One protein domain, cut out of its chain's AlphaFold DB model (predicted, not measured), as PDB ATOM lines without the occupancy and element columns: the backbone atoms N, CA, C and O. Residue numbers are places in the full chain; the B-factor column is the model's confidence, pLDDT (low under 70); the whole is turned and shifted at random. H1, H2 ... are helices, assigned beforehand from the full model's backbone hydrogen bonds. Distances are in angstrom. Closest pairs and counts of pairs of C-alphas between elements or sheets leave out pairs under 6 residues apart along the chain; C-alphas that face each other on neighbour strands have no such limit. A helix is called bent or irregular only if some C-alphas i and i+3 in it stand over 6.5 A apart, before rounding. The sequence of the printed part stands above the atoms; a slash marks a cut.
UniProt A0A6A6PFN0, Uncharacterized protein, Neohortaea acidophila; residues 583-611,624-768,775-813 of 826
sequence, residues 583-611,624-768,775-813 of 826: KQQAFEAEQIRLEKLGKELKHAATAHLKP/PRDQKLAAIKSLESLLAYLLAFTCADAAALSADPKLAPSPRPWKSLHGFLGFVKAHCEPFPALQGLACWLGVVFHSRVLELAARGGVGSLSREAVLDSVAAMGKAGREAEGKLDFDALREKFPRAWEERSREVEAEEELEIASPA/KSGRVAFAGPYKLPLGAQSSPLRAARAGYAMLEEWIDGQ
ATOM      1  N   LYS A 583      56.425  28.308   6.503       92.56
ATOM      2  CA  LYS A 583      55.053  28.153   5.997       92.56
ATOM      3  C   LYS A 583      54.739  26.691   5.653       92.56
ATOM      4  O   LYS A 583      53.735  26.160   6.121       92.56
ATOM      5  N   GLN A 584      55.629  26.004   4.930       94.81
ATOM      6  CA  GLN A 584      55.523  24.562   4.683       94.81
ATOM      7  C   GLN A 584      55.491  23.764   5.997       94.81
ATOM      8  O   GLN A 584      54.636  22.895   6.159       94.81
ATOM      9  N   GLN A 585      56.389  24.053   6.944       94.69
ATOM     10  CA  GLN A 585      56.482  23.304   8.202       94.69
ATOM     11  C   GLN A 585      55.211  23.432   9.061       94.69
ATOM     12  O   GLN A 585      54.780  22.443   9.655       94.69
ATOM     13  N   ALA A 586      54.588  24.614   9.106       93.44
ATOM     14  CA  ALA A 586      53.324  24.823   9.813       93.44
ATOM     15  C   ALA A 586      52.171  24.010   9.193       93.44
ATOM     16  O   ALA A 586      51.435  23.333   9.917       93.44
ATOM     17  N   PHE A 587      52.050  24.001   7.859       95.44
ATOM     18  CA  PHE A 587      51.051  23.180   7.167       95.44
ATOM     19  C   PHE A 587      51.287  21.675   7.346       95.44
ATOM     20  O   PHE A 587      50.333  20.942   7.595       95.44
ATOM     21  N   GLU A 588      52.536  21.200   7.283       96.06
ATOM     22  CA  GLU A 588      52.865  19.792   7.556       96.06
ATOM     23  C   GLU A 588      52.509  19.388   8.999       96.06
ATOM     24  O   GLU A 588      51.963  18.307   9.229       96.06
ATOM     25  N   ALA A 589      52.777  20.255   9.981       95.62
ATOM     26  CA  ALA A 589      52.440  19.999  11.379       95.62
ATOM     27  C   ALA A 589      50.917  19.902  11.598       95.62
ATOM     28  O   ALA A 589      50.444  18.972  12.262       95.62
ATOM     29  N   GLU A 590      50.139  20.815  11.009       95.75
ATOM     30  CA  GLU A 590      48.678  20.810  11.140       95.75
ATOM     31  C   GLU A 590      48.025  19.687  10.308       95.75
ATOM     32  O   GLU A 590      47.074  19.067  10.791       95.75
ATOM     33  N   GLN A 591      48.588  19.309   9.147       96.69
ATOM     34  CA  GLN A 591      48.223  18.075   8.430       96.69
ATOM     35  C   GLN A 591      48.358  16.862   9.354       96.69
ATOM     36  O   GLN A 591      47.411  16.089   9.493       96.69
ATOM     37  N   ILE A 592      49.516  16.678  10.001       97.19
ATOM     38  CA  ILE A 592      49.769  15.528  10.881       97.19
ATOM     39  C   ILE A 592      48.787  15.521  12.065       97.19
ATOM     40  O   ILE A 592      48.273  14.460  12.438       97.19
ATOM     41  N   ARG A 593      48.468  16.697  12.629       97.12
ATOM     42  CA  ARG A 593      47.464  16.840  13.697       97.12
ATOM     43  C   ARG A 593      46.061  16.439  13.225       97.12
ATOM     44  O   ARG A 593      45.378  15.686  13.922       97.12
ATOM     45  N   LEU A 594      45.637  16.917  12.056       97.38
ATOM     46  CA  LEU A 594      44.321  16.637  11.474       97.38
ATOM     47  C   LEU A 594      44.186  15.178  11.017       97.38
ATOM     48  O   LEU A 594      43.171  14.546  11.297       97.38
ATOM     49  N   GLU A 595      45.225  14.596  10.416       98.00
ATOM     50  CA  GLU A 595      45.276  13.167  10.095       98.00
ATOM     51  C   GLU A 595      45.153  12.293  11.347       98.00
ATOM     52  O   GLU A 595      44.469  11.269  11.317       98.00
ATOM     53  N   LYS A 596      45.818  12.665  12.450       98.25
ATOM     54  CA  LYS A 596      45.692  11.955  13.729       98.25
ATOM     55  C   LYS A 596      44.256  12.039  14.257       98.25
ATOM     56  O   LYS A 596      43.682  11.002  14.587       98.25
ATOM     57  N   LEU A 597      43.659  13.233  14.259       98.19
ATOM     58  CA  LEU A 597      42.267  13.441  14.667       98.19
ATOM     59  C   LEU A 597      41.288  12.622  13.801       98.19
ATOM     60  O   LEU A 597      40.447  11.910  14.341       98.19
ATOM     61  N   GLY A 598      41.441  12.634  12.474       98.19
ATOM     62  CA  GLY A 598      40.623  11.836  11.552       98.19
ATOM     63  C   GLY A 598      40.763  10.321  11.763       98.19
ATOM     64  O   GLY A 598      39.794   9.578  11.589       98.19
ATOM     65  N   LYS A 599      41.937   9.835  12.185       98.38
ATOM     66  CA  LYS A 599      42.155   8.421  12.554       98.38
ATOM     67  C   LYS A 599      41.455   8.085  13.875       98.38
ATOM     68  O   LYS A 599      40.728   7.095  13.940       98.38
ATOM     69  N   GLU A 600      41.606   8.924  14.899       98.38
ATOM     70  CA  GLU A 600      40.950   8.757  16.204       98.38
ATOM     71  C   GLU A 600      39.417   8.792  16.100       98.38
ATOM     72  O   GLU A 600      38.744   7.901  16.621       98.38
ATOM     73  N   LEU A 601      38.859   9.773  15.382       98.38
ATOM     74  CA  LEU A 601      37.416   9.917  15.169       98.38
ATOM     75  C   LEU A 601      36.825   8.739  14.385       98.38
ATOM     76  O   LEU A 601      35.809   8.182  14.797       98.38
ATOM     77  N   LYS A 602      37.501   8.287  13.319       98.06
ATOM     78  CA  LYS A 602      37.110   7.091  12.554       98.06
ATOM     79  C   LYS A 602      37.013   5.848  13.443       98.06
ATOM     80  O   LYS A 602      36.031   5.113  13.369       98.06
ATOM     81  N   HIS A 603      38.015   5.609  14.291       97.88
ATOM     82  CA  HIS A 603      37.993   4.473  15.214       97.88
ATOM     83  C   HIS A 603      36.922   4.626  16.302       97.88
ATOM     84  O   HIS A 603      36.259   3.642  16.634       97.88
ATOM     85  N   ALA A 604      36.690   5.843  16.803       97.50
ATOM     86  CA  ALA A 604      35.617   6.128  17.753       97.50
ATOM     87  C   ALA A 604      34.212   5.948  17.142       97.50
ATOM     88  O   ALA A 604      33.308   5.506  17.843       97.50
ATOM     89  N   ALA A 605      34.028   6.217  15.843       97.75
ATOM     90  CA  ALA A 605      32.787   5.927  15.124       97.75
ATOM     91  C   ALA A 605      32.518   4.414  15.033       97.75
ATOM     92  O   ALA A 605      31.438   3.955  15.398       97.75
ATOM     93  N   THR A 606      33.520   3.616  14.642       97.44
ATOM     94  CA  THR A 606      33.390   2.144  14.611       97.44
ATOM     95  C   THR A 606      33.169   1.538  16.001       97.44
ATOM     96  O   THR A 606      32.508   0.509  16.117       97.44
ATOM     97  N   ALA A 607      33.696   2.159  17.062       96.56
ATOM     98  CA  ALA A 607      33.517   1.674  18.428       96.56
ATOM     99  C   ALA A 607      32.047   1.694  18.890       96.56
ATOM    100  O   ALA A 607      31.645   0.772  19.589       96.56
ATOM    101  N   HIS A 608      31.245   2.677  18.460       95.62
ATOM    102  CA  HIS A 608      29.816   2.769  18.800       95.62
ATOM    103  C   HIS A 608      28.948   1.694  18.130       95.62
ATOM    104  O   HIS A 608      27.975   1.231  18.716       95.62
ATOM    105  N   LEU A 609      29.295   1.268  16.910       93.94
ATOM    106  CA  LEU A 609      28.544   0.228  16.191       93.94
ATOM    107  C   LEU A 609      28.993  -1.198  16.540       93.94
ATOM    108  O   LEU A 609      28.376  -2.168  16.100       93.94
ATOM    109  N   LYS A 610      30.076  -1.353  17.312       93.31
ATOM    110  CA  LYS A 610      30.571  -2.660  17.742       93.31
ATOM    111  C   LYS A 610      29.925  -3.039  19.083       93.31
ATOM    112  O   LYS A 610      30.101  -2.292  20.042       93.31
ATOM    113  N   PRO A 611      29.258  -4.205  19.206       86.00
ATOM    114  CA  PRO A 611      28.703  -4.634  20.486       86.00
ATOM    115  C   PRO A 611      29.812  -4.756  21.550       86.00
ATOM    116  O   PRO A 611      30.933  -5.181  21.222       86.00
ATOM    117  N   PRO A 624      20.022   3.866  19.343       94.75
ATOM    118  CA  PRO A 624      19.852   5.064  18.521       94.75
ATOM    119  C   PRO A 624      20.840   6.188  18.877       94.75
ATOM    120  O   PRO A 624      21.271   6.921  17.990       94.75
ATOM    121  N   ARG A 625      21.264   6.301  20.149       94.75
ATOM    122  CA  ARG A 625      22.305   7.256  20.571       94.75
ATOM    123  C   ARG A 625      23.668   6.879  19.987       94.75
ATOM    124  O   ARG A 625      24.335   7.743  19.426       94.75
ATOM    125  N   ASP A 626      24.057   5.609  20.059       95.56
ATOM    126  CA  ASP A 626      25.310   5.118  19.472       95.56
ATOM    127  C   ASP A 626      25.340   5.289  17.952       95.56
ATOM    128  O   ASP A 626      26.358   5.711  17.408       95.56
ATOM    129  N   GLN A 627      24.219   5.051  17.265       96.69
ATOM    130  CA  GLN A 627      24.097   5.295  15.827       96.69
ATOM    131  C   GLN A 627      24.290   6.782  15.484       96.69
ATOM    132  O   GLN A 627      25.095   7.094  14.604       96.69
ATOM    133  N   LYS A 628      23.643   7.712  16.210       96.56
ATOM    134  CA  LYS A 628      23.864   9.164  16.028       96.56
ATOM    135  C   LYS A 628      25.340   9.531  16.238       96.56
ATOM    136  O   LYS A 628      25.934  10.204  15.398       96.56
ATOM    137  N   LEU A 629      25.959   9.046  17.317       96.88
ATOM    138  CA  LEU A 629      27.371   9.308  17.629       96.88
ATOM    139  C   LEU A 629      28.338   8.701  16.600       96.88
ATOM    140  O   LEU A 629      29.370   9.303  16.301       96.88
ATOM    141  N   ALA A 630      28.009   7.535  16.043       97.88
ATOM    142  CA  ALA A 630      28.755   6.902  14.962       97.88
ATOM    143  C   ALA A 630      28.688   7.731  13.670       97.88
ATOM    144  O   ALA A 630      29.729   7.980  13.058       97.88
ATOM    145  N   ALA A 631      27.497   8.209  13.294       98.25
ATOM    146  CA  ALA A 631      27.294   9.087  12.146       98.25
ATOM    147  C   ALA A 631      28.095  10.391  12.293       98.25
ATOM    148  O   ALA A 631      28.973  10.650  11.466       98.25
ATOM    149  N   ILE A 632      27.884  11.136  13.389       98.06
ATOM    150  CA  ILE A 632      28.575  12.403  13.688       98.06
ATOM    151  C   ILE A 632      30.097  12.235  13.590       98.06
ATOM    152  O   ILE A 632      30.747  12.926  12.809       98.06
ATOM    153  N   LYS A 633      30.676  11.273  14.325       98.25
ATOM    154  CA  LYS A 633      32.135  11.055  14.351       98.25
ATOM    155  C   LYS A 633      32.687  10.591  13.005       98.25
ATOM    156  O   LYS A 633      33.819  10.931  12.663       98.25
ATOM    157  N   SER A 634      31.912   9.833  12.227       98.62
ATOM    158  CA  SER A 634      32.325   9.436  10.878       98.62
ATOM    159  C   SER A 634      32.381  10.641   9.930       98.62
ATOM    160  O   SER A 634      33.366  10.785   9.204       98.62
ATOM    161  N   LEU A 635      31.405  11.552   9.996       98.62
ATOM    162  CA  LEU A 635      31.377  12.753   9.166       98.62
ATOM    163  C   LEU A 635      32.435  13.772   9.607       98.62
ATOM    164  O   LEU A 635      33.207  14.244   8.777       98.62
ATOM    165  N   GLU A 636      32.573  14.018  10.912       98.44
ATOM    166  CA  GLU A 636      33.634  14.861  11.479       98.44
ATOM    167  C   GLU A 636      35.032  14.357  11.078       98.44
ATOM    168  O   GLU A 636      35.911  15.141  10.716       98.44
ATOM    169  N   SER A 637      35.237  13.033  11.053       98.69
ATOM    170  CA  SER A 637      36.500  12.460  10.582       98.69
ATOM    171  C   SER A 637      36.760  12.712   9.091       98.69
ATOM    172  O   SER A 637      37.914  12.909   8.717       98.69
ATOM    173  N   LEU A 638      35.721  12.770   8.246       98.69
ATOM    174  CA  LEU A 638      35.849  13.150   6.834       98.69
ATOM    175  C   LEU A 638      36.253  14.623   6.694       98.69
ATOM    176  O   LEU A 638      37.199  14.908   5.964       98.69
ATOM    177  N   LEU A 639      35.609  15.529   7.441       98.62
ATOM    178  CA  LEU A 639      35.979  16.952   7.496       98.62
ATOM    179  C   LEU A 639      37.450  17.125   7.920       98.62
ATOM    180  O   LEU A 639      38.201  17.860   7.277       98.62
ATOM    181  N   ALA A 640      37.900  16.377   8.933       98.50
ATOM    182  CA  ALA A 640      39.293  16.393   9.378       98.50
ATOM    183  C   ALA A 640      40.285  15.948   8.281       98.50
ATOM    184  O   ALA A 640      41.330  16.578   8.129       98.50
ATOM    185  N   TYR A 641      39.973  14.918   7.476       98.69
ATOM    186  CA  TYR A 641      40.837  14.533   6.347       98.69
ATOM    187  C   TYR A 641      40.793  15.530   5.178       98.69
ATOM    188  O   TYR A 641      41.833  15.758   4.563       98.69
ATOM    189  N   LEU A 642      39.641  16.149   4.877       98.38
ATOM    190  CA  LEU A 642      39.550  17.203   3.852       98.38
ATOM    191  C   LEU A 642      40.491  18.369   4.190       98.38
ATOM    192  O   LEU A 642      41.266  18.813   3.343       98.38
ATOM    193  N   LEU A 643      40.483  18.814   5.448       98.06
ATOM    194  CA  LEU A 643      41.374  19.870   5.932       98.06
ATOM    195  C   LEU A 643      42.838  19.410   5.974       98.06
ATOM    196  O   LEU A 643      43.717  20.167   5.571       98.06
ATOM    197  N   ALA A 644      43.113  18.164   6.381       98.00
ATOM    198  CA  ALA A 644      44.469  17.610   6.370       98.00
ATOM    199  C   ALA A 644      45.077  17.599   4.959       98.00
ATOM    200  O   ALA A 644      46.229  17.987   4.777       98.00
ATOM    201  N   PHE A 645      44.309  17.189   3.947       98.06
ATOM    202  CA  PHE A 645      44.786  17.153   2.562       98.06
ATOM    203  C   PHE A 645      44.812  18.548   1.924       98.06
ATOM    204  O   PHE A 645      45.690  18.823   1.115       98.06
ATOM    205  N   THR A 646      43.964  19.478   2.375       97.38
ATOM    206  CA  THR A 646      44.101  20.906   2.034       97.38
ATOM    207  C   THR A 646      45.404  21.491   2.602       97.38
ATOM    208  O   THR A 646      46.097  22.230   1.905       97.38
ATOM    209  N   CYS A 647      45.807  21.105   3.820       97.19
ATOM    210  CA  CYS A 647      47.120  21.458   4.375       97.19
ATOM    211  C   CYS A 647      48.270  20.806   3.596       97.19
ATOM    212  O   CYS A 647      49.279  21.461   3.360       97.19
ATOM    213  N   ALA A 648      48.126  19.553   3.149       97.25
ATOM    214  CA  ALA A 648      49.128  18.884   2.314       97.25
ATOM    215  C   ALA A 648      49.337  19.610   0.969       97.25
ATOM    216  O   ALA A 648      50.475  19.824   0.544       97.25
ATOM    217  N   ASP A 649      48.245  20.039   0.326       96.50
ATOM    218  CA  ASP A 649      48.284  20.855  -0.889       96.50
ATOM    219  C   ASP A 649      48.967  22.213  -0.624       96.50
ATOM    220  O   ASP A 649      49.858  22.616  -1.372       96.50
ATOM    221  N   ALA A 650      48.605  22.900   0.467       96.06
ATOM    222  CA  ALA A 650      49.193  24.186   0.851       96.06
ATOM    223  C   ALA A 650      50.685  24.080   1.229       96.06
ATOM    224  O   ALA A 650      51.473  24.961   0.882       96.06
ATOM    225  N   ALA A 651      51.102  22.983   1.871       96.38
ATOM    226  CA  ALA A 651      52.501  22.683   2.170       96.38
ATOM    227  C   ALA A 651      53.332  22.519   0.888       96.38
ATOM    228  O   ALA A 651      54.413  23.096   0.788       96.38
ATOM    229  N   ALA A 652      52.813  21.792  -0.110       95.56
ATOM    230  CA  ALA A 652      53.476  21.609  -1.403       95.56
ATOM    231  C   ALA A 652      53.635  22.940  -2.166       95.56
ATOM    232  O   ALA A 652      54.722  23.247  -2.658       95.56
ATOM    233  N   LEU A 653      52.588  23.772  -2.182       94.31
ATOM    234  CA  LEU A 653      52.609  25.105  -2.801       94.31
ATOM    235  C   LEU A 653      53.507  26.117  -2.060       94.31
ATOM    236  O   LEU A 653      53.930  27.107  -2.660       94.31
ATOM    237  N   SER A 654      53.804  25.859  -0.781       94.88
ATOM    238  CA  SER A 654      54.667  26.681   0.085       94.88
ATOM    239  C   SER A 654      56.113  26.179   0.187       94.88
ATOM    240  O   SER A 654      56.915  26.788   0.897       94.88
ATOM    241  N   ALA A 655      56.449  25.069  -0.473       94.81
ATOM    242  CA  ALA A 655      57.817  24.570  -0.568       94.81
ATOM    243  C   ALA A 655      58.673  25.454  -1.493       94.81
ATOM    244  O   ALA A 655      58.143  26.163  -2.351       94.81
ATOM    245  N   ASP A 656      59.996  25.377  -1.340       92.94
ATOM    246  CA  ASP A 656      60.958  26.013  -2.242       92.94
ATOM    247  C   ASP A 656      61.978  24.965  -2.750       92.94
ATOM    248  O   ASP A 656      62.714  24.393  -1.935       92.94
ATOM    249  N   PRO A 657      62.002  24.638  -4.060       92.12
ATOM    250  CA  PRO A 657      61.081  25.104  -5.101       92.12
ATOM    251  C   PRO A 657      59.642  24.604  -4.886       92.12
ATOM    252  O   PRO A 657      59.419  23.539  -4.305       92.12
ATOM    253  N   LYS A 658      58.659  25.354  -5.402       93.62
ATOM    254  CA  LYS A 658      57.229  25.016  -5.290       93.62
ATOM    255  C   LYS A 658      56.930  23.641  -5.887       93.62
ATOM    256  O   LYS A 658      57.299  23.356  -7.026       93.62
ATOM    257  N   LEU A 659      56.206  22.810  -5.140       93.38
ATOM    258  CA  LEU A 659      55.843  21.452  -5.542       93.38
ATOM    259  C   LEU A 659      54.372  21.383  -5.973       93.38
ATOM    260  O   LEU A 659      53.495  22.004  -5.374       93.38
ATOM    261  N   ALA A 660      54.090  20.583  -7.002       93.81
ATOM    262  CA  ALA A 660      52.720  20.299  -7.417       93.81
ATOM    263  C   ALA A 660      52.010  19.418  -6.362       93.81
ATOM    264  O   ALA A 660      52.557  18.370  -5.997       93.81
ATOM    265  N   PRO A 661      50.801  19.781  -5.890       95.50
ATOM    266  CA  PRO A 661      50.026  18.934  -4.985       95.50
ATOM    267  C   PRO A 661      49.691  17.567  -5.594       95.50
ATOM    268  O   PRO A 661      49.431  17.447  -6.792       95.50
ATOM    269  N   SER A 662      49.683  16.517  -4.770       94.56
ATOM    270  CA  SER A 662      49.481  15.146  -5.251       94.56
ATOM    271  C   SER A 662      48.003  14.736  -5.217       94.56
ATOM    272  O   SER A 662      47.375  14.854  -4.168       94.56
ATOM    273  N   PRO A 663      47.440  14.125  -6.277       95.88
ATOM    274  CA  PRO A 663      46.070  13.597  -6.251       95.88
ATOM    275  C   PRO A 663      45.914  12.322  -5.394       95.88
ATOM    276  O   PRO A 663      44.799  11.839  -5.189       95.88
ATOM    277  N   ARG A 664      47.015  11.731  -4.898       94.75
ATOM    278  CA  ARG A 664      47.004  10.427  -4.205       94.75
ATOM    279  C   ARG A 664      46.295  10.429  -2.838       94.75
ATOM    280  O   ARG A 664      45.500   9.509  -2.631       94.75
ATOM    281  N   PRO A 665      46.513  11.397  -1.919       95.88
ATOM    282  CA  PRO A 665      45.781  11.454  -0.651       95.88
ATOM    283  C   PRO A 665      44.282  11.639  -0.902       95.88
ATOM    284  O   PRO A 665      43.472  10.859  -0.404       95.88
ATOM    285  N   TRP A 666      43.922  12.571  -1.787       97.69
ATOM    286  CA  TRP A 666      42.545  12.829  -2.204       97.69
ATOM    287  C   TRP A 666      41.841  11.583  -2.771       97.69
ATOM    288  O   TRP A 666      40.743  11.258  -2.318       97.69
ATOM    289  N   LYS A 667      42.474  10.793  -3.661       96.19
ATOM    290  CA  LYS A 667      41.871   9.530  -4.154       96.19
ATOM    291  C   LYS A 667      41.632   8.501  -3.034       96.19
ATOM    292  O   LYS A 667      40.714   7.690  -3.152       96.19
ATOM    293  N   SER A 668      42.375   8.542  -1.920       96.81
ATOM    294  CA  SER A 668      42.130   7.640  -0.779       96.81
ATOM    295  C   SER A 668      40.783   7.886  -0.078       96.81
ATOM    296  O   SER A 668      40.208   6.947   0.481       96.81
ATOM    297  N   LEU A 669      40.221   9.100  -0.187       97.94
ATOM    298  CA  LEU A 669      38.900   9.424   0.361       97.94
ATOM    299  C   LEU A 669      37.767   8.649  -0.318       97.94
ATOM    300  O   LEU A 669      36.758   8.395   0.329       97.94
ATOM    301  N   HIS A 670      37.929   8.199  -1.567       96.75
ATOM    302  CA  HIS A 670      36.888   7.446  -2.276       96.75
ATOM    303  C   HIS A 670      36.472   6.170  -1.523       96.75
ATOM    304  O   HIS A 670      35.291   5.944  -1.262       96.75
ATOM    305  N   GLY A 671      37.452   5.365  -1.094       95.88
ATOM    306  CA  GLY A 671      37.195   4.171  -0.284       95.88
ATOM    307  C   GLY A 671      36.724   4.497   1.138       95.88
ATOM    308  O   GLY A 671      36.059   3.681   1.774       95.88
ATOM    309  N   PHE A 672      37.034   5.696   1.642       98.31
ATOM    310  CA  PHE A 672      36.596   6.141   2.961       98.31
ATOM    311  C   PHE A 672      35.161   6.689   2.972       98.31
ATOM    312  O   PHE A 672      34.425   6.449   3.925       98.31
ATOM    313  N   LEU A 673      34.716   7.328   1.890       98.38
ATOM    314  CA  LEU A 673      33.347   7.816   1.731       98.38
ATOM    315  C   LEU A 673      32.317   6.680   1.851       98.38
ATOM    316  O   LEU A 673      31.265   6.876   2.452       98.38
ATOM    317  N   GLY A 674      32.637   5.474   1.368       98.06
ATOM    318  CA  GLY A 674      31.795   4.287   1.569       98.06
ATOM    319  C   GLY A 674      31.596   3.918   3.047       98.06
ATOM    320  O   GLY A 674      30.490   3.565   3.445       98.06
ATOM    321  N   PHE A 675      32.632   4.070   3.879       98.19
ATOM    322  CA  PHE A 675      32.540   3.874   5.330       98.19
ATOM    323  C   PHE A 675      31.648   4.941   5.983       98.19
ATOM    324  O   PHE A 675      30.755   4.591   6.753       98.19
ATOM    325  N   VAL A 676      31.852   6.221   5.647       98.62
ATOM    326  CA  VAL A 676      31.079   7.344   6.213       98.62
ATOM    327  C   VAL A 676      29.602   7.215   5.841       98.62
ATOM    328  O   VAL A 676      28.737   7.269   6.707       98.62
ATOM    329  N   LYS A 677      29.299   6.929   4.570       98.31
ATOM    330  CA  LYS A 677      27.922   6.742   4.095       98.31
ATOM    331  C   LYS A 677      27.197   5.583   4.779       98.31
ATOM    332  O   LYS A 677      26.000   5.709   5.000       98.31
ATOM    333  N   ALA A 678      27.890   4.502   5.142       98.06
ATOM    334  CA  ALA A 678      27.294   3.412   5.918       98.06
ATOM    335  C   ALA A 678      26.990   3.822   7.374       98.06
ATOM    336  O   ALA A 678      25.969   3.427   7.920       98.06
ATOM    337  N   HIS A 679      27.830   4.654   8.002       98.12
ATOM    338  CA  HIS A 679      27.575   5.150   9.363       98.12
ATOM    339  C   HIS A 679      26.471   6.226   9.387       98.12
ATOM    340  O   HIS A 679      25.741   6.329  10.367       98.12
ATOM    341  N   CYS A 680      26.313   6.992   8.302       98.38
ATOM    342  CA  CYS A 680      25.250   7.987   8.136       98.38
ATOM    343  C   CYS A 680      23.941   7.431   7.536       98.38
ATOM    344  O   CYS A 680      23.011   8.205   7.340       98.38
ATOM    345  N   GLU A 681      23.842   6.135   7.221       97.38
ATOM    346  CA  GLU A 681      22.656   5.540   6.574       97.38
ATOM    347  C   GLU A 681      21.324   5.782   7.314       97.38
ATOM    348  O   GLU A 681      20.367   6.165   6.641       97.38
ATOM    349  N   PRO A 682      21.239   5.696   8.658       97.44
ATOM    350  CA  PRO A 682      19.995   5.989   9.381       97.44
ATOM    351  C   PRO A 682      19.581   7.473   9.362       97.44
ATOM    352  O   PRO A 682      18.524   7.820   9.887       97.44
ATOM    353  N   PHE A 683      20.407   8.365   8.800       97.75
ATOM    354  CA  PHE A 683      20.240   9.818   8.870       97.75
ATOM    355  C   PHE A 683      20.394  10.444   7.469       97.75
ATOM    356  O   PHE A 683      21.458  10.986   7.152       97.75
ATOM    357  N   PRO A 684      19.348  10.411   6.613       97.88
ATOM    358  CA  PRO A 684      19.443  10.795   5.201       97.88
ATOM    359  C   PRO A 684      20.077  12.167   4.941       97.88
ATOM    360  O   PRO A 684      20.875  12.293   4.018       97.88
ATOM    361  N   ALA A 685      19.820  13.163   5.797       98.00
ATOM    362  CA  ALA A 685      20.439  14.487   5.703       98.00
ATOM    363  C   ALA A 685      21.975  14.446   5.866       98.00
ATOM    364  O   ALA A 685      22.700  15.013   5.048       98.00
ATOM    365  N   LEU A 686      22.493  13.711   6.860       98.44
ATOM    366  CA  LEU A 686      23.939  13.507   7.029       98.44
ATOM    367  C   LEU A 686      24.529  12.647   5.902       98.44
ATOM    368  O   LEU A 686      25.675  12.857   5.502       98.44
ATOM    369  N   GLN A 687      23.764  11.689   5.369       98.44
ATOM    370  CA  GLN A 687      24.206  10.870   4.239       98.44
ATOM    371  C   GLN A 687      24.280  11.685   2.934       98.44
ATOM    372  O   GLN A 687      25.232  11.521   2.171       98.44
ATOM    373  N   GLY A 688      23.328  12.596   2.707       98.38
ATOM    374  CA  GLY A 688      23.331  13.555   1.601       98.38
ATOM    375  C   GLY A 688      24.480  14.558   1.712       98.38
ATOM    376  O   GLY A 688      25.213  14.750   0.744       98.38
ATOM    377  N   LEU A 689      24.737  15.102   2.908       98.62
ATOM    378  CA  LEU A 689      25.917  15.933   3.179       98.62
ATOM    379  C   LEU A 689      27.231  15.170   2.916       98.62
ATOM    380  O   LEU A 689      28.118  15.689   2.241       98.62
ATOM    381  N   ALA A 690      27.347  13.910   3.353       98.62
ATOM    382  CA  ALA A 690      28.503  13.070   3.027       98.62
ATOM    383  C   ALA A 690      28.680  12.886   1.504       98.62
ATOM    384  O   ALA A 690      29.805  12.935   1.003       98.62
ATOM    385  N   CYS A 691      27.588  12.715   0.753       98.56
ATOM    386  CA  CYS A 691      27.617  12.653  -0.709       98.56
ATOM    387  C   CYS A 691      28.032  13.991  -1.355       98.56
ATOM    388  O   CYS A 691      28.870  13.968  -2.257       98.56
ATOM    389  N   TRP A 692      27.553  15.142  -0.866       98.56
ATOM    390  CA  TRP A 692      27.983  16.472  -1.336       98.56
ATOM    391  C   TRP A 692      29.480  16.724  -1.095       98.56
ATOM    392  O   TRP A 692      30.186  17.156  -2.007       98.56
ATOM    393  N   LEU A 693      30.005  16.373   0.085       98.69
ATOM    394  CA  LEU A 693      31.452  16.382   0.355       98.69
ATOM    395  C   LEU A 693      32.213  15.431  -0.592       98.69
ATOM    396  O   LEU A 693      33.333  15.725  -1.011       98.69
ATOM    397  N   GLY A 694      31.578  14.318  -0.975       98.50
ATOM    398  CA  GLY A 694      32.042  13.396  -2.012       98.50
ATOM    399  C   GLY A 694      32.207  14.042  -3.387       98.50
ATOM    400  O   GLY A 694      33.243  13.850  -4.022       98.50
ATOM    401  N   VAL A 695      31.229  14.839  -3.836       98.62
ATOM    402  CA  VAL A 695      31.321  15.611  -5.091       98.62
ATOM    403  C   VAL A 695      32.526  16.550  -5.055       98.62
ATOM    404  O   VAL A 695      33.313  16.569  -6.000       98.62
ATOM    405  N   VAL A 696      32.714  17.273  -3.946       98.56
ATOM    406  CA  VAL A 696      33.806  18.245  -3.788       98.56
ATOM    407  C   VAL A 696      35.180  17.583  -3.879       98.56
ATOM    408  O   VAL A 696      36.005  18.003  -4.693       98.56
ATOM    409  N   PHE A 697      35.453  16.529  -3.097       98.25
ATOM    410  CA  PHE A 697      36.786  15.919  -3.149       98.25
ATOM    411  C   PHE A 697      37.038  15.179  -4.468       98.25
ATOM    412  O   PHE A 697      38.174  15.161  -4.935       98.25
ATOM    413  N   HIS A 698      36.008  14.608  -5.107       98.44
ATOM    414  CA  HIS A 698      36.174  14.026  -6.438       98.44
ATOM    415  C   HIS A 698      36.444  15.090  -7.512       98.44
ATOM    416  O   HIS A 698      37.292  14.851  -8.371       98.44
ATOM    417  N   SER A 699      35.834  16.276  -7.421       98.12
ATOM    418  CA  SER A 699      36.188  17.421  -8.272       98.12
ATOM    419  C   SER A 699      37.656  17.828  -8.078       98.12
ATOM    420  O   SER A 699      38.409  17.894  -9.050       98.12
ATOM    421  N   ARG A 700      38.125  17.956  -6.826       97.56
ATOM    422  CA  ARG A 700      39.541  18.251  -6.523       97.56
ATOM    423  C   ARG A 700      40.505  17.195  -7.080       97.56
ATOM    424  O   ARG A 700      41.573  17.545  -7.572       97.56
ATOM    425  N   VAL A 701      40.136  15.910  -7.060       97.31
ATOM    426  CA  VAL A 701      40.932  14.837  -7.695       97.31
ATOM    427  C   VAL A 701      41.064  15.049  -9.210       97.31
ATOM    428  O   VAL A 701      42.150  14.846  -9.755       97.31
ATOM    429  N   LEU A 702      39.988  15.461  -9.886       97.12
ATOM    430  CA  LEU A 702      39.993  15.742 -11.326       97.12
ATOM    431  C   LEU A 702      40.797  17.006 -11.657       97.12
ATOM    432  O   LEU A 702      41.596  16.993 -12.590       97.12
ATOM    433  N   GLU A 703      40.658  18.059 -10.854       95.94
ATOM    434  CA  GLU A 703      41.418  19.306 -10.977       95.94
ATOM    435  C   GLU A 703      42.935  19.067 -10.844       95.94
ATOM    436  O   GLU A 703      43.725  19.512 -11.679       95.94
ATOM    437  N   LEU A 704      43.359  18.298  -9.832       95.38
ATOM    438  CA  LEU A 704      44.765  17.930  -9.640       95.38
ATOM    439  C   LEU A 704      45.297  17.004 -10.747       95.38
ATOM    440  O   LEU A 704      46.482  17.066 -11.071       95.38
ATOM    441  N   ALA A 705      44.444  16.172 -11.355       94.81
ATOM    442  CA  ALA A 705      44.824  15.374 -12.521       94.81
ATOM    443  C   ALA A 705      44.995  16.241 -13.784       94.81
ATOM    444  O   ALA A 705      45.969  16.059 -14.515       94.81
ATOM    445  N   ALA A 706      44.103  17.213 -14.010       94.69
ATOM    446  CA  ALA A 706      44.157  18.135 -15.146       94.69
ATOM    447  C   ALA A 706      45.399  19.048 -15.122       94.69
ATOM    448  O   ALA A 706      45.939  19.378 -16.174       94.69
ATOM    449  N   ARG A 707      45.911  19.391 -13.929       92.31
ATOM    450  CA  ARG A 707      47.155  20.168 -13.740       92.31
ATOM    451  C   ARG A 707      48.445  19.434 -14.169       92.31
ATOM    452  O   ARG A 707      49.519  20.019 -14.072       92.31
ATOM    453  N   GLY A 708      48.382  18.171 -14.614       79.88
ATOM    454  CA  GLY A 708      49.485  17.485 -15.316       79.88
ATOM    455  C   GLY A 708      50.766  17.200 -14.510       79.88
ATOM    456  O   GLY A 708      51.796  16.874 -15.096       79.88
ATOM    457  N   GLY A 709      50.728  17.334 -13.180       77.69
ATOM    458  CA  GLY A 709      51.911  17.266 -12.314       77.69
ATOM    459  C   GLY A 709      52.561  15.879 -12.175       77.69
ATOM    460  O   GLY A 709      52.013  14.846 -12.567       77.69
ATOM    461  N   VAL A 710      53.745  15.848 -11.551       62.16
ATOM    462  CA  VAL A 710      54.483  14.607 -11.252       62.16
ATOM    463  C   VAL A 710      53.640  13.695 -10.355       62.16
ATOM    464  O   VAL A 710      53.307  14.040  -9.224       62.16
ATOM    465  N   GLY A 711      53.314  12.500 -10.853       74.81
ATOM    466  CA  GLY A 711      52.394  11.583 -10.173       74.81
ATOM    467  C   GLY A 711      50.919  11.790 -10.531       74.81
ATOM    468  O   GLY A 711      50.057  11.436  -9.721       74.81
ATOM    469  N   SER A 712      50.647  12.325 -11.727       82.69
ATOM    470  CA  SER A 712      49.341  12.321 -12.391       82.69
ATOM    471  C   SER A 712      48.629  10.962 -12.314       82.69
ATOM    472  O   SER A 712      49.241   9.896 -12.180       82.69
ATOM    473  N   LEU A 713      47.297  11.002 -12.358       91.19
ATOM    474  CA  LEU A 713      46.472   9.796 -12.373       91.19
ATOM    475  C   LEU A 713      46.471   9.149 -13.763       91.19
ATOM    476  O   LEU A 713      46.541   9.841 -14.777       91.19
ATOM    477  N   SER A 714      46.336   7.821 -13.807       94.75
ATOM    478  CA  SER A 714      46.080   7.121 -15.068       94.75
ATOM    479  C   SER A 714      44.699   7.490 -15.624       94.75
ATOM    480  O   SER A 714      43.815   7.928 -14.881       94.75
ATOM    481  N   ARG A 715      44.487   7.292 -16.929       93.69
ATOM    482  CA  ARG A 715      43.224   7.625 -17.607       93.69
ATOM    483  C   ARG A 715      42.025   6.925 -16.961       93.69
ATOM    484  O   ARG A 715      40.979   7.537 -16.774       93.69
ATOM    485  N   GLU A 716      42.203   5.674 -16.556       95.44
ATOM    486  CA  GLU A 716      41.206   4.870 -15.843       95.44
ATOM    487  C   GLU A 716      40.910   5.496 -14.478       95.44
ATOM    488  O   GLU A 716      39.756   5.707 -14.129       95.44
ATOM    489  N   ALA A 717      41.947   5.907 -13.740       94.62
ATOM    490  CA  ALA A 717      41.796   6.544 -12.437       94.62
ATOM    491  C   ALA A 717      41.123   7.932 -12.488       94.62
ATOM    492  O   ALA A 717      40.526   8.340 -11.485       94.62
ATOM    493  N   VAL A 718      41.199   8.632 -13.624       95.62
ATOM    494  CA  VAL A 718      40.422   9.850 -13.911       95.62
ATOM    495  C   VAL A 718      38.965   9.493 -14.219       95.62
ATOM    496  O   VAL A 718      38.067  10.055 -13.595       95.62
ATOM    497  N   LEU A 719      38.712   8.515 -15.096       96.38
ATOM    498  CA  LEU A 719      37.356   8.053 -15.434       96.38
ATOM    499  C   LEU A 719      36.599   7.495 -14.213       96.38
ATOM    500  O   LEU A 719      35.440   7.858 -14.011       96.38
ATOM    501  N   ASP A 720      37.267   6.719 -13.348       96.56
ATOM    502  CA  ASP A 720      36.771   6.301 -12.024       96.56
ATOM    503  C   ASP A 720      36.247   7.505 -11.228       96.56
ATOM    504  O   ASP A 720      35.194   7.447 -10.594       96.56
ATOM    505  N   SER A 721      37.013   8.601 -11.237       96.81
ATOM    506  CA  SER A 721      36.749   9.790 -10.428       96.81
ATOM    507  C   SER A 721      35.590  10.609 -10.998       96.81
ATOM    508  O   SER A 721      34.770  11.088 -10.221       96.81
ATOM    509  N   VAL A 722      35.448  10.688 -12.329       98.00
ATOM    510  CA  VAL A 722      34.257  11.260 -12.990       98.00
ATOM    511  C   VAL A 722      33.007  10.435 -12.662       98.00
ATOM    512  O   VAL A 722      31.989  10.990 -12.244       98.00
ATOM    513  N   ALA A 723      33.081   9.107 -12.793       98.12
ATOM    514  CA  ALA A 723      31.961   8.213 -12.504       98.12
ATOM    515  C   ALA A 723      31.545   8.266 -11.022       98.12
ATOM    516  O   ALA A 723      30.352   8.311 -10.708       98.12
ATOM    517  N   ALA A 724      32.520   8.320 -10.111       97.81
ATOM    518  CA  ALA A 724      32.286   8.469  -8.681       97.81
ATOM    519  C   ALA A 724      31.701   9.844  -8.320       97.81
ATOM    520  O   ALA A 724      30.763   9.892  -7.528       97.81
ATOM    521  N   MET A 725      32.173  10.936  -8.939       98.19
ATOM    522  CA  MET A 725      31.602  12.280  -8.769       98.19
ATOM    523  C   MET A 725      30.133  12.322  -9.205       98.19
ATOM    524  O   MET A 725      29.272  12.745  -8.439       98.19
ATOM    525  N   GLY A 726      29.826  11.811 -10.403       98.25
ATOM    526  CA  GLY A 726      28.457  11.769 -10.923       98.25
ATOM    527  C   GLY A 726      27.526  10.858 -10.115       98.25
ATOM    528  O   GLY A 726      26.339  11.152  -9.981       98.25
ATOM    529  N   LYS A 727      28.045   9.764  -9.537       98.31
ATOM    530  CA  LYS A 727      27.292   8.940  -8.577       98.31
ATOM    531  C   LYS A 727      27.056   9.682  -7.257       98.31
ATOM    532  O   LYS A 727      25.949   9.622  -6.735       98.31
ATOM    533  N   ALA A 728      28.074  10.366  -6.732       98.00
ATOM    534  CA  ALA A 728      27.972  11.135  -5.498       98.00
ATOM    535  C   ALA A 728      26.952  12.277  -5.625       98.00
ATOM    536  O   ALA A 728      26.152  12.429  -4.715       98.00
ATOM    537  N   GLY A 729      26.912  12.991  -6.758       98.12
ATOM    538  CA  GLY A 729      25.929  14.051  -7.023       98.12
ATOM    539  C   GLY A 729      24.487  13.550  -6.945       98.12
ATOM    540  O   GLY A 729      23.738  13.996  -6.085       98.12
ATOM    541  N   ARG A 730      24.135  12.522  -7.730       98.31
ATOM    542  CA  ARG A 730      22.777  11.940  -7.711       98.31
ATOM    543  C   ARG A 730      22.375  11.374  -6.345       98.31
ATOM    544  O   ARG A 730      21.213  11.444  -5.960       98.31
ATOM    545  N   GLU A 731      23.323  10.796  -5.604       97.81
ATOM    546  CA  GLU A 731      23.081  10.334  -4.231       97.81
ATOM    547  C   GLU A 731      23.073  11.459  -3.182       97.81
ATOM    548  O   GLU A 731      22.670  11.203  -2.048       97.81
ATOM    549  N   ALA A 732      23.546  12.660  -3.516       97.19
ATOM    550  CA  ALA A 732      23.426  13.845  -2.679       97.19
ATOM    551  C   ALA A 732      22.059  14.492  -2.904       97.19
ATOM    552  O   ALA A 732      21.291  14.611  -1.958       97.19
ATOM    553  N   GLU A 733      21.718  14.781  -4.162       97.00
ATOM    554  CA  GLU A 733      20.425  15.324  -4.596       97.00
ATOM    555  C   GLU A 733      19.258  14.468  -4.080       97.00
ATOM    556  O   GLU A 733      18.386  14.972  -3.385       97.00
ATOM    557  N   GLY A 734      19.286  13.146  -4.285       97.69
ATOM    558  CA  GLY A 734      18.219  12.240  -3.831       97.69
ATOM    559  C   GLY A 734      18.113  12.009  -2.311       97.69
ATOM    560  O   GLY A 734      17.408  11.091  -1.898       97.69
ATOM    561  N   LYS A 735      18.856  12.755  -1.477       97.50
ATOM    562  CA  LYS A 735      18.885  12.615   0.001       97.50
ATOM    563  C   LYS A 735      18.918  13.958   0.736       97.50
ATOM    564  O   LYS A 735      18.450  14.053   1.872       97.50
ATOM    565  N   LEU A 736      19.486  14.973   0.090       97.62
ATOM    566  CA  LEU A 736      19.576  16.359   0.518       97.62
ATOM    567  C   LEU A 736      19.696  17.261  -0.728       97.62
ATOM    568  O   LEU A 736      20.781  17.744  -1.067       97.62
ATOM    569  N   ASP A 737      18.570  17.445  -1.417       97.25
ATOM    570  CA  ASP A 737      18.389  18.472  -2.447       97.25
ATOM    571  C   ASP A 737      18.422  19.893  -1.844       97.25
ATOM    572  O   ASP A 737      18.653  20.084  -0.648       97.25
ATOM    573  N   PHE A 738      18.242  20.920  -2.677       95.62
ATOM    574  CA  PHE A 738      18.367  22.316  -2.248       95.62
ATOM    575  C   PHE A 738      17.244  22.778  -1.308       95.62
ATOM    576  O   PHE A 738      17.488  23.642  -0.462       95.62
ATOM    577  N   ASP A 739      16.051  22.193  -1.411       97.50
ATOM    578  CA  ASP A 739      14.915  22.547  -0.560       97.50
ATOM    579  C   ASP A 739      15.015  21.841   0.798       97.50
ATOM    580  O   ASP A 739      14.937  22.503   1.831       97.50
ATOM    581  N   ALA A 740      15.343  20.545   0.828       97.25
ATOM    582  CA  ALA A 740      15.657  19.818   2.057       97.25
ATOM    583  C   ALA A 740      16.919  20.358   2.757       97.25
ATOM    584  O   ALA A 740      17.002  20.308   3.983       97.25
ATOM    585  N   LEU A 741      17.900  20.881   2.008       97.25
ATOM    586  CA  LEU A 741      19.055  21.601   2.556       97.25
ATOM    587  C   LEU A 741      18.612  22.855   3.316       97.25
ATOM    588  O   LEU A 741      19.047  23.069   4.443       97.25
ATOM    589  N   ARG A 742      17.723  23.657   2.723       97.31
ATOM    590  CA  ARG A 742      17.182  24.871   3.347       97.31
ATOM    591  C   ARG A 742      16.242  24.572   4.520       97.31
ATOM    592  O   ARG A 742      16.237  25.324   5.487       97.31
ATOM    593  N   GLU A 743      15.452  23.504   4.432       97.62
ATOM    594  CA  GLU A 743      14.511  23.063   5.471       97.62
ATOM    595  C   GLU A 743      15.235  22.527   6.717       97.62
ATOM    596  O   GLU A 743      14.850  22.841   7.840       97.62
ATOM    597  N   LYS A 744      16.277  21.706   6.524       97.50
ATOM    598  CA  LYS A 744      16.924  20.931   7.604       97.50
ATOM    599  C   LYS A 744      18.178  21.589   8.172       97.50
ATOM    600  O   LYS A 744      18.674  21.120   9.193       97.50
ATOM    601  N   PHE A 745      18.681  22.631   7.511       97.94
ATOM    602  CA  PHE A 745      19.844  23.408   7.938       97.94
ATOM    603  C   PHE A 745      19.619  24.931   7.768       97.94
ATOM    604  O   PHE A 745      20.402  25.589   7.075       97.94
ATOM    605  N   PRO A 746      18.518  25.511   8.294       98.06
ATOM    606  CA  PRO A 746      18.204  26.928   8.116       98.06
ATOM    607  C   PRO A 746      19.289  27.877   8.649       98.06
ATOM    608  O   PRO A 746      19.585  28.856   7.966       98.06
ATOM    609  N   ARG A 747      19.932  27.595   9.793       97.81
ATOM    610  CA  ARG A 747      21.012  28.432  10.350       97.81
ATOM    611  C   ARG A 747      22.229  28.416   9.434       97.81
ATOM    612  O   ARG A 747      22.650  29.470   8.959       97.81
ATOM    613  N   ALA A 748      22.745  27.231   9.102       97.44
ATOM    614  CA  ALA A 748      23.906  27.109   8.230       97.44
ATOM    615  C   ALA A 748      23.612  27.616   6.803       97.44
ATOM    616  O   ALA A 748      24.525  28.069   6.106       97.44
ATOM    617  N   TRP A 749      22.348  27.579   6.367       97.62
ATOM    618  CA  TRP A 749      21.892  28.216   5.136       97.62
ATOM    619  C   TRP A 749      21.880  29.744   5.243       97.62
ATOM    620  O   TRP A 749      22.343  30.400   4.312       97.62
ATOM    621  N   GLU A 750      21.379  30.343   6.321       97.06
ATOM    622  CA  GLU A 750      21.319  31.805   6.486       97.06
ATOM    623  C   GLU A 750      22.696  32.445   6.695       97.06
ATOM    624  O   GLU A 750      22.977  33.471   6.075       97.06
ATOM    625  N   GLU A 751      23.582  31.787   7.446       96.19
ATOM    626  CA  GLU A 751      24.983  32.184   7.671       96.19
ATOM    627  C   GLU A 751      25.867  32.085   6.409       96.19
ATOM    628  O   GLU A 751      26.988  32.603   6.385       96.19
ATOM    629  N   ARG A 752      25.385  31.449   5.328       95.25
ATOM    630  CA  ARG A 752      26.172  31.257   4.099       95.25
ATOM    631  C   ARG A 752      26.565  32.593   3.458       95.25
ATOM    632  O   ARG A 752      25.736  33.466   3.184       95.25
ATOM    633  N   SER A 753      27.830  32.699   3.076       91.88
ATOM    634  CA  SER A 753      28.355  33.823   2.311       91.88
ATOM    635  C   SER A 753      27.724  33.844   0.914       91.88
ATOM    636  O   SER A 753      27.815  32.878   0.150       91.88
ATOM    637  N   ARG A 754      27.036  34.947   0.592       88.44
ATOM    638  CA  ARG A 754      26.362  35.144  -0.706       88.44
ATOM    639  C   ARG A 754      27.352  35.536  -1.802       88.44
ATOM    640  O   ARG A 754      27.219  35.093  -2.943       88.44
ATOM    641  N   GLU A 755      28.335  36.348  -1.433       84.25
ATOM    642  CA  GLU A 755      29.405  36.825  -2.302       84.25
ATOM    643  C   GLU A 755      30.471  35.744  -2.537       84.25
ATOM    644  O   GLU A 755      30.620  34.801  -1.754       84.25
ATOM    645  N   VAL A 756      31.180  35.843  -3.661       67.06
ATOM    646  CA  VAL A 756      32.265  34.927  -4.028       67.06
ATOM    647  C   VAL A 756      33.565  35.709  -4.017       67.06
ATOM    648  O   VAL A 756      34.023  36.173  -5.058       67.06
ATOM    649  N   GLU A 757      34.170  35.836  -2.838       74.25
ATOM    650  CA  GLU A 757      35.532  36.356  -2.745       74.25
ATOM    651  C   GLU A 757      36.477  35.436  -3.532       74.25
ATOM    652  O   GLU A 757      36.434  34.199  -3.400       74.25
ATOM    653  N   ALA A 758      37.245  36.060  -4.428       59.38
ATOM    654  CA  ALA A 758      37.862  35.407  -5.581       59.38
ATOM    655  C   ALA A 758      39.169  34.668  -5.259       59.38
ATOM    656  O   ALA A 758      39.491  33.687  -5.923       59.38
ATOM    657  N   GLU A 759      39.891  35.118  -4.234       63.16
ATOM    658  CA  GLU A 759      41.163  34.557  -3.776       63.16
ATOM    659  C   GLU A 759      40.991  34.105  -2.323       63.16
ATOM    660  O   GLU A 759      40.722  34.915  -1.442       63.16
ATOM    661  N   GLU A 760      41.121  32.803  -2.068       69.50
ATOM    662  CA  GLU A 760      41.065  32.223  -0.721       69.50
ATOM    663  C   GLU A 760      42.268  31.299  -0.532       69.50
ATOM    664  O   GLU A 760      42.169  30.068  -0.568       69.50
ATOM    665  N   GLU A 761      43.444  31.909  -0.390       75.81
ATOM    666  CA  GLU A 761      44.632  31.189   0.057       75.81
ATOM    667  C   GLU A 761      44.473  30.820   1.544       75.81
ATOM    668  O   GLU A 761      43.891  31.576   2.323       75.81
ATOM    669  N   LEU A 762      44.992  29.661   1.969       79.62
ATOM    670  CA  LEU A 762      45.095  29.387   3.403       79.62
ATOM    671  C   LEU A 762      46.162  30.302   4.002       79.62
ATOM    672  O   LEU A 762      47.362  30.101   3.793       79.62
ATOM    673  N   GLU A 763      45.729  31.271   4.795       78.75
ATOM    674  CA  GLU A 763      46.633  32.051   5.625       78.75
ATOM    675  C   GLU A 763      47.039  31.263   6.880       78.75
ATOM    676  O   GLU A 763      46.237  30.594   7.540       78.75
ATOM    677  N   ILE A 764      48.319  31.361   7.237       74.69
ATOM    678  CA  ILE A 764      48.751  31.055   8.601       74.69
ATOM    679  C   ILE A 764      48.355  32.261   9.443       74.69
ATOM    680  O   ILE A 764      48.681  33.385   9.063       74.69
ATOM    681  N   ALA A 765      47.681  32.032  10.572       69.75
ATOM    682  CA  ALA A 765      47.213  33.114  11.427       69.75
ATOM    683  C   ALA A 765      48.386  34.028  11.817       69.75
ATOM    684  O   ALA A 765      49.334  33.589  12.478       69.75
ATOM    685  N   SER A 766      48.328  35.291  11.384       61.19
ATOM    686  CA  SER A 766      49.358  36.280  11.700       61.19
ATOM    687  C   SER A 766      49.468  36.435  13.222       61.19
ATOM    688  O   SER A 766      48.437  36.606  13.882       61.19
ATOM    689  N   PRO A 767      50.681  36.408  13.809       55.72
ATOM    690  CA  PRO A 767      50.846  36.464  15.261       55.72
ATOM    691  C   PRO A 767      50.265  37.742  15.884       55.72
ATOM    692  O   PRO A 767      49.889  37.719  17.048       55.72
ATOM    693  N   ALA A 768      50.121  38.823  15.110       56.62
ATOM    694  CA  ALA A 768      49.504  40.072  15.559       56.62
ATOM    695  C   ALA A 768      47.991  39.966  15.859       56.62
ATOM    696  O   ALA A 768      47.458  40.819  16.559       56.62
ATOM    697  N   LYS A 775      49.147  30.208  20.664       56.81
ATOM    698  CA  LYS A 775      50.307  29.512  20.081       56.81
ATOM    699  C   LYS A 775      50.483  29.903  18.608       56.81
ATOM    700  O   LYS A 775      49.877  29.293  17.728       56.81
ATOM    701  N   SER A 776      51.318  30.917  18.378       54.28
ATOM    702  CA  SER A 776      51.762  31.381  17.058       54.28
ATOM    703  C   SER A 776      52.133  30.213  16.130       54.28
ATOM    704  O   SER A 776      52.808  29.270  16.548       54.28
ATOM    705  N   GLY A 777      51.679  30.279  14.874       68.69
ATOM    706  CA  GLY A 777      51.934  29.257  13.852       68.69
ATOM    707  C   GLY A 777      50.820  28.223  13.639       68.69
ATOM    708  O   GLY A 777      51.029  27.278  12.879       68.69
ATOM    709  N   ARG A 778      49.635  28.375  14.252       80.44
ATOM    710  CA  ARG A 778      48.461  27.570  13.868       80.44
ATOM    711  C   ARG A 778      47.842  28.099  12.565       80.44
ATOM    712  O   ARG A 778      47.692  29.303  12.379       80.44
ATOM    713  N   VAL A 779      47.460  27.186  11.676       87.38
ATOM    714  CA  VAL A 779      46.665  27.488  10.474       87.38
ATOM    715  C   VAL A 779      45.243  27.875  10.895       87.38
ATOM    716  O   VAL A 779      44.665  27.206  11.755       87.38
ATOM    717  N   ALA A 780      44.685  28.933  10.305       90.31
ATOM    718  CA  ALA A 780      43.285  29.303  10.504       90.31
ATOM    719  C   ALA A 780      42.386  28.514   9.537       90.31
ATOM    720  O   ALA A 780      42.696  28.426   8.348       90.31
ATOM    721  N   PHE A 781      41.272  27.954  10.022       93.25
ATOM    722  CA  PHE A 781      40.279  27.297   9.160       93.25
ATOM    723  C   PHE A 781      38.895  27.949   9.226       93.25
ATOM    724  O   PHE A 781      38.092  27.727   8.319       93.25
ATOM    725  N   ALA A 782      38.629  28.789  10.226       91.94
ATOM    726  CA  ALA A 782      37.519  29.735  10.254       91.94
ATOM    727  C   ALA A 782      37.486  30.627   8.995       91.94
ATOM    728  O   ALA A 782      38.482  30.767   8.279       91.94
ATOM    729  N   GLY A 783      36.320  31.209   8.709       92.00
ATOM    730  CA  GLY A 783      36.092  32.097   7.567       92.00
ATOM    731  C   GLY A 783      34.798  31.779   6.804       92.00
ATOM    732  O   GLY A 783      34.037  30.903   7.222       92.00
ATOM    733  N   PRO A 784      34.542  32.475   5.682       94.56
ATOM    734  CA  PRO A 784      33.310  32.349   4.905       94.56
ATOM    735  C   PRO A 784      33.107  30.953   4.300       94.56
ATOM    736  O   PRO A 784      34.056  30.218   4.012       94.56
ATOM    737  N   TYR A 785      31.856  30.585   4.036       95.69
ATOM    738  CA  TYR A 785      31.520  29.379   3.281       95.69
ATOM    739  C   TYR A 785      30.276  29.589   2.421       95.69
ATOM    740  O   TYR A 785      29.410  30.400   2.734       95.69
ATOM    741  N   LYS A 786      30.178  28.838   1.322       95.31
ATOM    742  CA  LYS A 786      29.090  28.967   0.349       95.31
ATOM    743  C   LYS A 786      28.254  27.694   0.288       95.31
ATOM    744  O   LYS A 786      28.803  26.602   0.153       95.31
ATOM    745  N   LEU A 787      26.934  27.868   0.319       96.31
ATOM    746  CA  LEU A 787      25.946  26.835   0.009       96.31
ATOM    747  C   LEU A 787      25.104  27.245  -1.221       96.31
ATOM    748  O   LEU A 787      24.888  28.444  -1.433       96.31
ATOM    749  N   PRO A 788      24.616  26.281  -2.026       96.56
ATOM    750  CA  PRO A 788      24.853  24.839  -1.901       96.56
ATOM    751  C   PRO A 788      26.290  24.429  -2.266       96.56
ATOM    752  O   PRO A 788      27.034  25.181  -2.900       96.56
ATOM    753  N   LEU A 789      26.679  23.221  -1.849       97.00
ATOM    754  CA  LEU A 789      27.930  22.596  -2.279       97.00
ATOM    755  C   LEU A 789      27.818  22.088  -3.725       97.00
ATOM    756  O   LEU A 789      26.729  21.821  -4.222       97.00
ATOM    757  N   GLY A 790      28.955  21.945  -4.402       96.12
ATOM    758  CA  GLY A 790      29.036  21.380  -5.748       96.12
ATOM    759  C   GLY A 790      30.485  21.220  -6.201       96.12
ATOM    760  O   GLY A 790      31.410  21.488  -5.437       96.12
ATOM    761  N   ALA A 791      30.699  20.798  -7.448       96.94
ATOM    762  CA  ALA A 791      32.041  20.557  -7.991       96.94
ATOM    763  C   ALA A 791      32.939  21.817  -8.001       96.94
ATOM    764  O   ALA A 791      34.160  21.702  -7.979       96.94
ATOM    765  N   GLN A 792      32.331  23.005  -7.999       94.62
ATOM    766  CA  GLN A 792      32.975  24.318  -7.931       94.62
ATOM    767  C   GLN A 792      33.374  24.776  -6.513       94.62
ATOM    768  O   GLN A 792      34.032  25.805  -6.370       94.62
ATOM    769  N   SER A 793      32.948  24.083  -5.451       95.81
ATOM    770  CA  SER A 793      33.271  24.480  -4.073       95.81
ATOM    771  C   SER A 793      34.688  24.039  -3.696       95.81
ATOM    772  O   SER A 793      35.048  22.882  -3.903       95.81
ATOM    773  N   SER A 794      35.485  24.927  -3.088       95.81
ATOM    774  CA  SER A 794      36.803  24.545  -2.561       95.81
ATOM    775  C   SER A 794      36.654  23.521  -1.419       95.81
ATOM    776  O   SER A 794      35.681  23.595  -0.657       95.81
ATOM    777  N   PRO A 795      37.606  22.582  -1.232       97.38
ATOM    778  CA  PRO A 795      37.573  21.652  -0.101       97.38
ATOM    779  C   PRO A 795      37.526  22.346   1.270       97.38
ATOM    780  O   PRO A 795      36.906  21.817   2.188       97.38
ATOM    781  N   LEU A 796      38.110  23.547   1.392       96.44
ATOM    782  CA  LEU A 796      38.038  24.380   2.596       96.44
ATOM    783  C   LEU A 796      36.615  24.912   2.840       96.44
ATOM    784  O   LEU A 796      36.058  24.673   3.911       96.44
ATOM    785  N   ARG A 797      35.988  25.560   1.844       95.69
ATOM    786  CA  ARG A 797      34.595  26.051   1.939       95.69
ATOM    787  C   ARG A 797      33.618  24.909   2.211       95.69
ATOM    788  O   ARG A 797      32.695  25.072   3.001       95.69
ATOM    789  N   ALA A 798      33.846  23.743   1.609       97.62
ATOM    790  CA  ALA A 798      33.047  22.548   1.855       97.62
ATOM    791  C   ALA A 798      33.240  21.976   3.269       97.62
ATOM    792  O   ALA A 798      32.262  21.563   3.888       97.62
ATOM    793  N   ALA A 799      34.464  21.989   3.804       98.00
ATOM    794  CA  ALA A 799      34.727  21.569   5.178       98.00
ATOM    795  C   ALA A 799      34.108  22.528   6.213       98.00
ATOM    796  O   ALA A 799      33.542  22.059   7.197       98.00
ATOM    797  N   ARG A 800      34.149  23.847   5.966       97.56
ATOM    798  CA  ARG A 800      33.464  24.869   6.782       97.56
ATOM    799  C   ARG A 800      31.943  24.687   6.768       97.56
ATOM    800  O   ARG A 800      31.341  24.527   7.823       97.56
ATOM    801  N   ALA A 801      31.335  24.619   5.583       98.06
ATOM    802  CA  ALA A 801      29.892  24.409   5.441       98.06
ATOM    803  C   ALA A 801      29.437  23.085   6.079       98.06
ATOM    804  O   ALA A 801      28.453  23.046   6.811       98.06
ATOM    805  N   GLY A 802      30.185  22.000   5.849       98.38
ATOM    806  CA  GLY A 802      29.902  20.692   6.437       98.38
ATOM    807  C   GLY A 802      30.100  20.630   7.953       98.38
ATOM    808  O   GLY A 802      29.477  19.787   8.591       98.38
ATOM    809  N   TYR A 803      30.917  21.515   8.535       98.31
ATOM    810  CA  TYR A 803      31.016  21.701   9.984       98.31
ATOM    811  C   TYR A 803      29.779  22.431  10.524       98.31
ATOM    812  O   TYR A 803      29.105  21.876  11.384       98.31
ATOM    813  N   ALA A 804      29.431  23.600   9.971       98.00
ATOM    814  CA  ALA A 804      28.278  24.393  10.418       98.00
ATOM    815  C   ALA A 804      26.960  23.599  10.329       98.00
ATOM    816  O   ALA A 804      26.178  23.566  11.276       98.00
ATOM    817  N   MET A 805      26.763  22.862   9.229       98.38
ATOM    818  CA  MET A 805      25.627  21.950   9.066       98.38
ATOM    819  C   MET A 805      25.644  20.787  10.073       98.38
ATOM    820  O   MET A 805      24.591  20.376  10.551       98.38
ATOM    821  N   LEU A 806      26.811  20.222  10.400       98.00
ATOM    822  CA  LEU A 806      26.907  19.131  11.379       98.00
ATOM    823  C   LEU A 806      26.651  19.627  12.811       98.00
ATOM    824  O   LEU A 806      26.009  18.922  13.583       98.00
ATOM    825  N   GLU A 807      27.116  20.826  13.146       97.06
ATOM    826  CA  GLU A 807      26.866  21.504  14.421       97.06
ATOM    827  C   GLU A 807      25.366  21.798  14.595       97.06
ATOM    828  O   GLU A 807      24.755  21.333  15.555       97.06
ATOM    829  N   GLU A 808      24.731  22.420  13.594       97.31
ATOM    830  CA  GLU A 808      23.277  22.637  13.569       97.31
ATOM    831  C   GLU A 808      22.480  21.322  13.654       97.31
ATOM    832  O   GLU A 808      21.459  21.249  14.341       97.31
ATOM    833  N   TRP A 809      22.950  20.248  13.009       97.38
ATOM    834  CA  TRP A 809      22.290  18.946  13.110       97.38
ATOM    835  C   TRP A 809      22.321  18.380  14.531       97.38
ATOM    836  O   TRP A 809      21.332  17.781  14.958       97.38
ATOM    837  N   ILE A 810      23.443  18.551  15.244       96.62
ATOM    838  CA  ILE A 810      23.622  18.119  16.636       96.62
ATOM    839  C   ILE A 810      22.695  18.922  17.557       96.62
ATOM    840  O   ILE A 810      21.970  18.309  18.346       96.62
ATOM    841  N   ASP A 811      22.640  20.248  17.394       95.56
ATOM    842  CA  ASP A 811      21.698  21.128  18.101       95.56
ATOM    843  C   ASP A 811      20.248  20.655  17.902       95.56
ATOM    844  O   ASP A 811      19.512  20.404  18.864       95.56
ATOM    845  N   GLY A 812      19.869  20.418  16.641       95.19
ATOM    846  CA  GLY A 812      18.551  19.933  16.236       95.19
ATOM    847  C   GLY A 812      18.182  18.530  16.738       95.19
ATOM    848  O   GLY A 812      17.019  18.143  16.635       95.19
ATOM    849  N   GLN A 813      19.111  17.756  17.321       92.19
ATOM    850  CA  GLN A 813      18.779  16.477  17.970       92.19
ATOM    851  C   GLN A 813      18.185  16.627  19.382       92.19
ATOM    852  O   GLN A 813      17.882  15.602  20.000       92.19
TER     853      GLN A 813
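What this domain is: This is residues 583 to 611, 624 to 768 and 775 to 813 of the 826 residues of an uncharacterized protein of Neohortaea acidophila (UniProt A0A6A6PFN0). Look for an up-and-down bundle of four nearly aligned helices, H2, H3, H4 and H8, with H2 and H4 in its middle. H1 packs along H2 and H5 along H4, while of the two short helices H6 sits near H4 and H7 packs on H8. The printed part has 213 residues with eight named helices, H1 to H8 in chain order, and no named strand: it is all helix. It is compact, with a radius of gyration of the C-alphas of 16.9 A and spans of 51 by 47 by 41 A.

Where its parts are: Find C-alpha 583 at (55.053, 28.153, 5.997); from there H1 runs 39.8 A to residue 609. H2, the longest, begins at C-alpha 624 at (19.852, 5.064, 18.521) and runs 43.9 A to residue 653. H3, residues 663 to 679, is 25.6 A long, with a kink of 35 degrees near residue 672; it is neither bent nor irregular, but only just: C-alphas 668 and 671 are 6.1 A apart. Then come H4, residues 684 to 706, 32.8 A; H5, residues 715 to 733, 27.4 A; H6, residues 738 to 744; and H7, residues 746 to 750. H8 starts at residue 795 and ends 24.2 A on, at C-alpha 811 at (21.698, 21.128, 18.101).

How they stand to each other: Start at the hubs, H2 and H4, which touch four helices each. H2 touches H4 with residues 631 to 642 alone, closest at the C-alphas of Leu 635 and Ala 690, 6.8 A; they run the same way at a shallow tilt of 18 degrees. H2 and H3 form a hairpin, closest at C-alphas 631 and 679, 4.8 A. H3 and H4 form another, closest at C-alphas 663 and 701, 5.5 A. H8 touches H2 at C-alphas 799 and 639, 5.3 A, and H4 at C-alphas 795 and 696, 6.3 A; H3 and H8 are apart. Further out, H1 touches H2 at C-alphas 605 and 630, 4.2 A, opposite ways at 18 degrees, a shallow tilt. H4 and H5 form a hairpin, closest at C-alphas 688 and 732, 4.3 A. H7 touches H8 at C-alphas 748 and 805, 5.5 A; H6 is close to H4 but not clearly touching, 7.6 A between C-alphas 744 and 685. Every O i to N i+4 pair is within hydrogen-bond range in H2, H4, H6, H7 and H8; the counts are 21 of 23 in H1, 7 of 13 in H3 and 14 of 15 in H5.

The domain as a whole: The two C-alphas farthest apart are those of Pro 624 and Pro 657, 51.6 A. Residues 612 to 623 and 769 to 774 are not printed, with gaps of 13.3 A and 11.5 A between C-alphas. Residues 751 to 768 and 775 to 794 hold no named element. Mean pLDDT of the printed part is 93.7; 12 residues are under 70, among them 765 to 768 and 775 to 777.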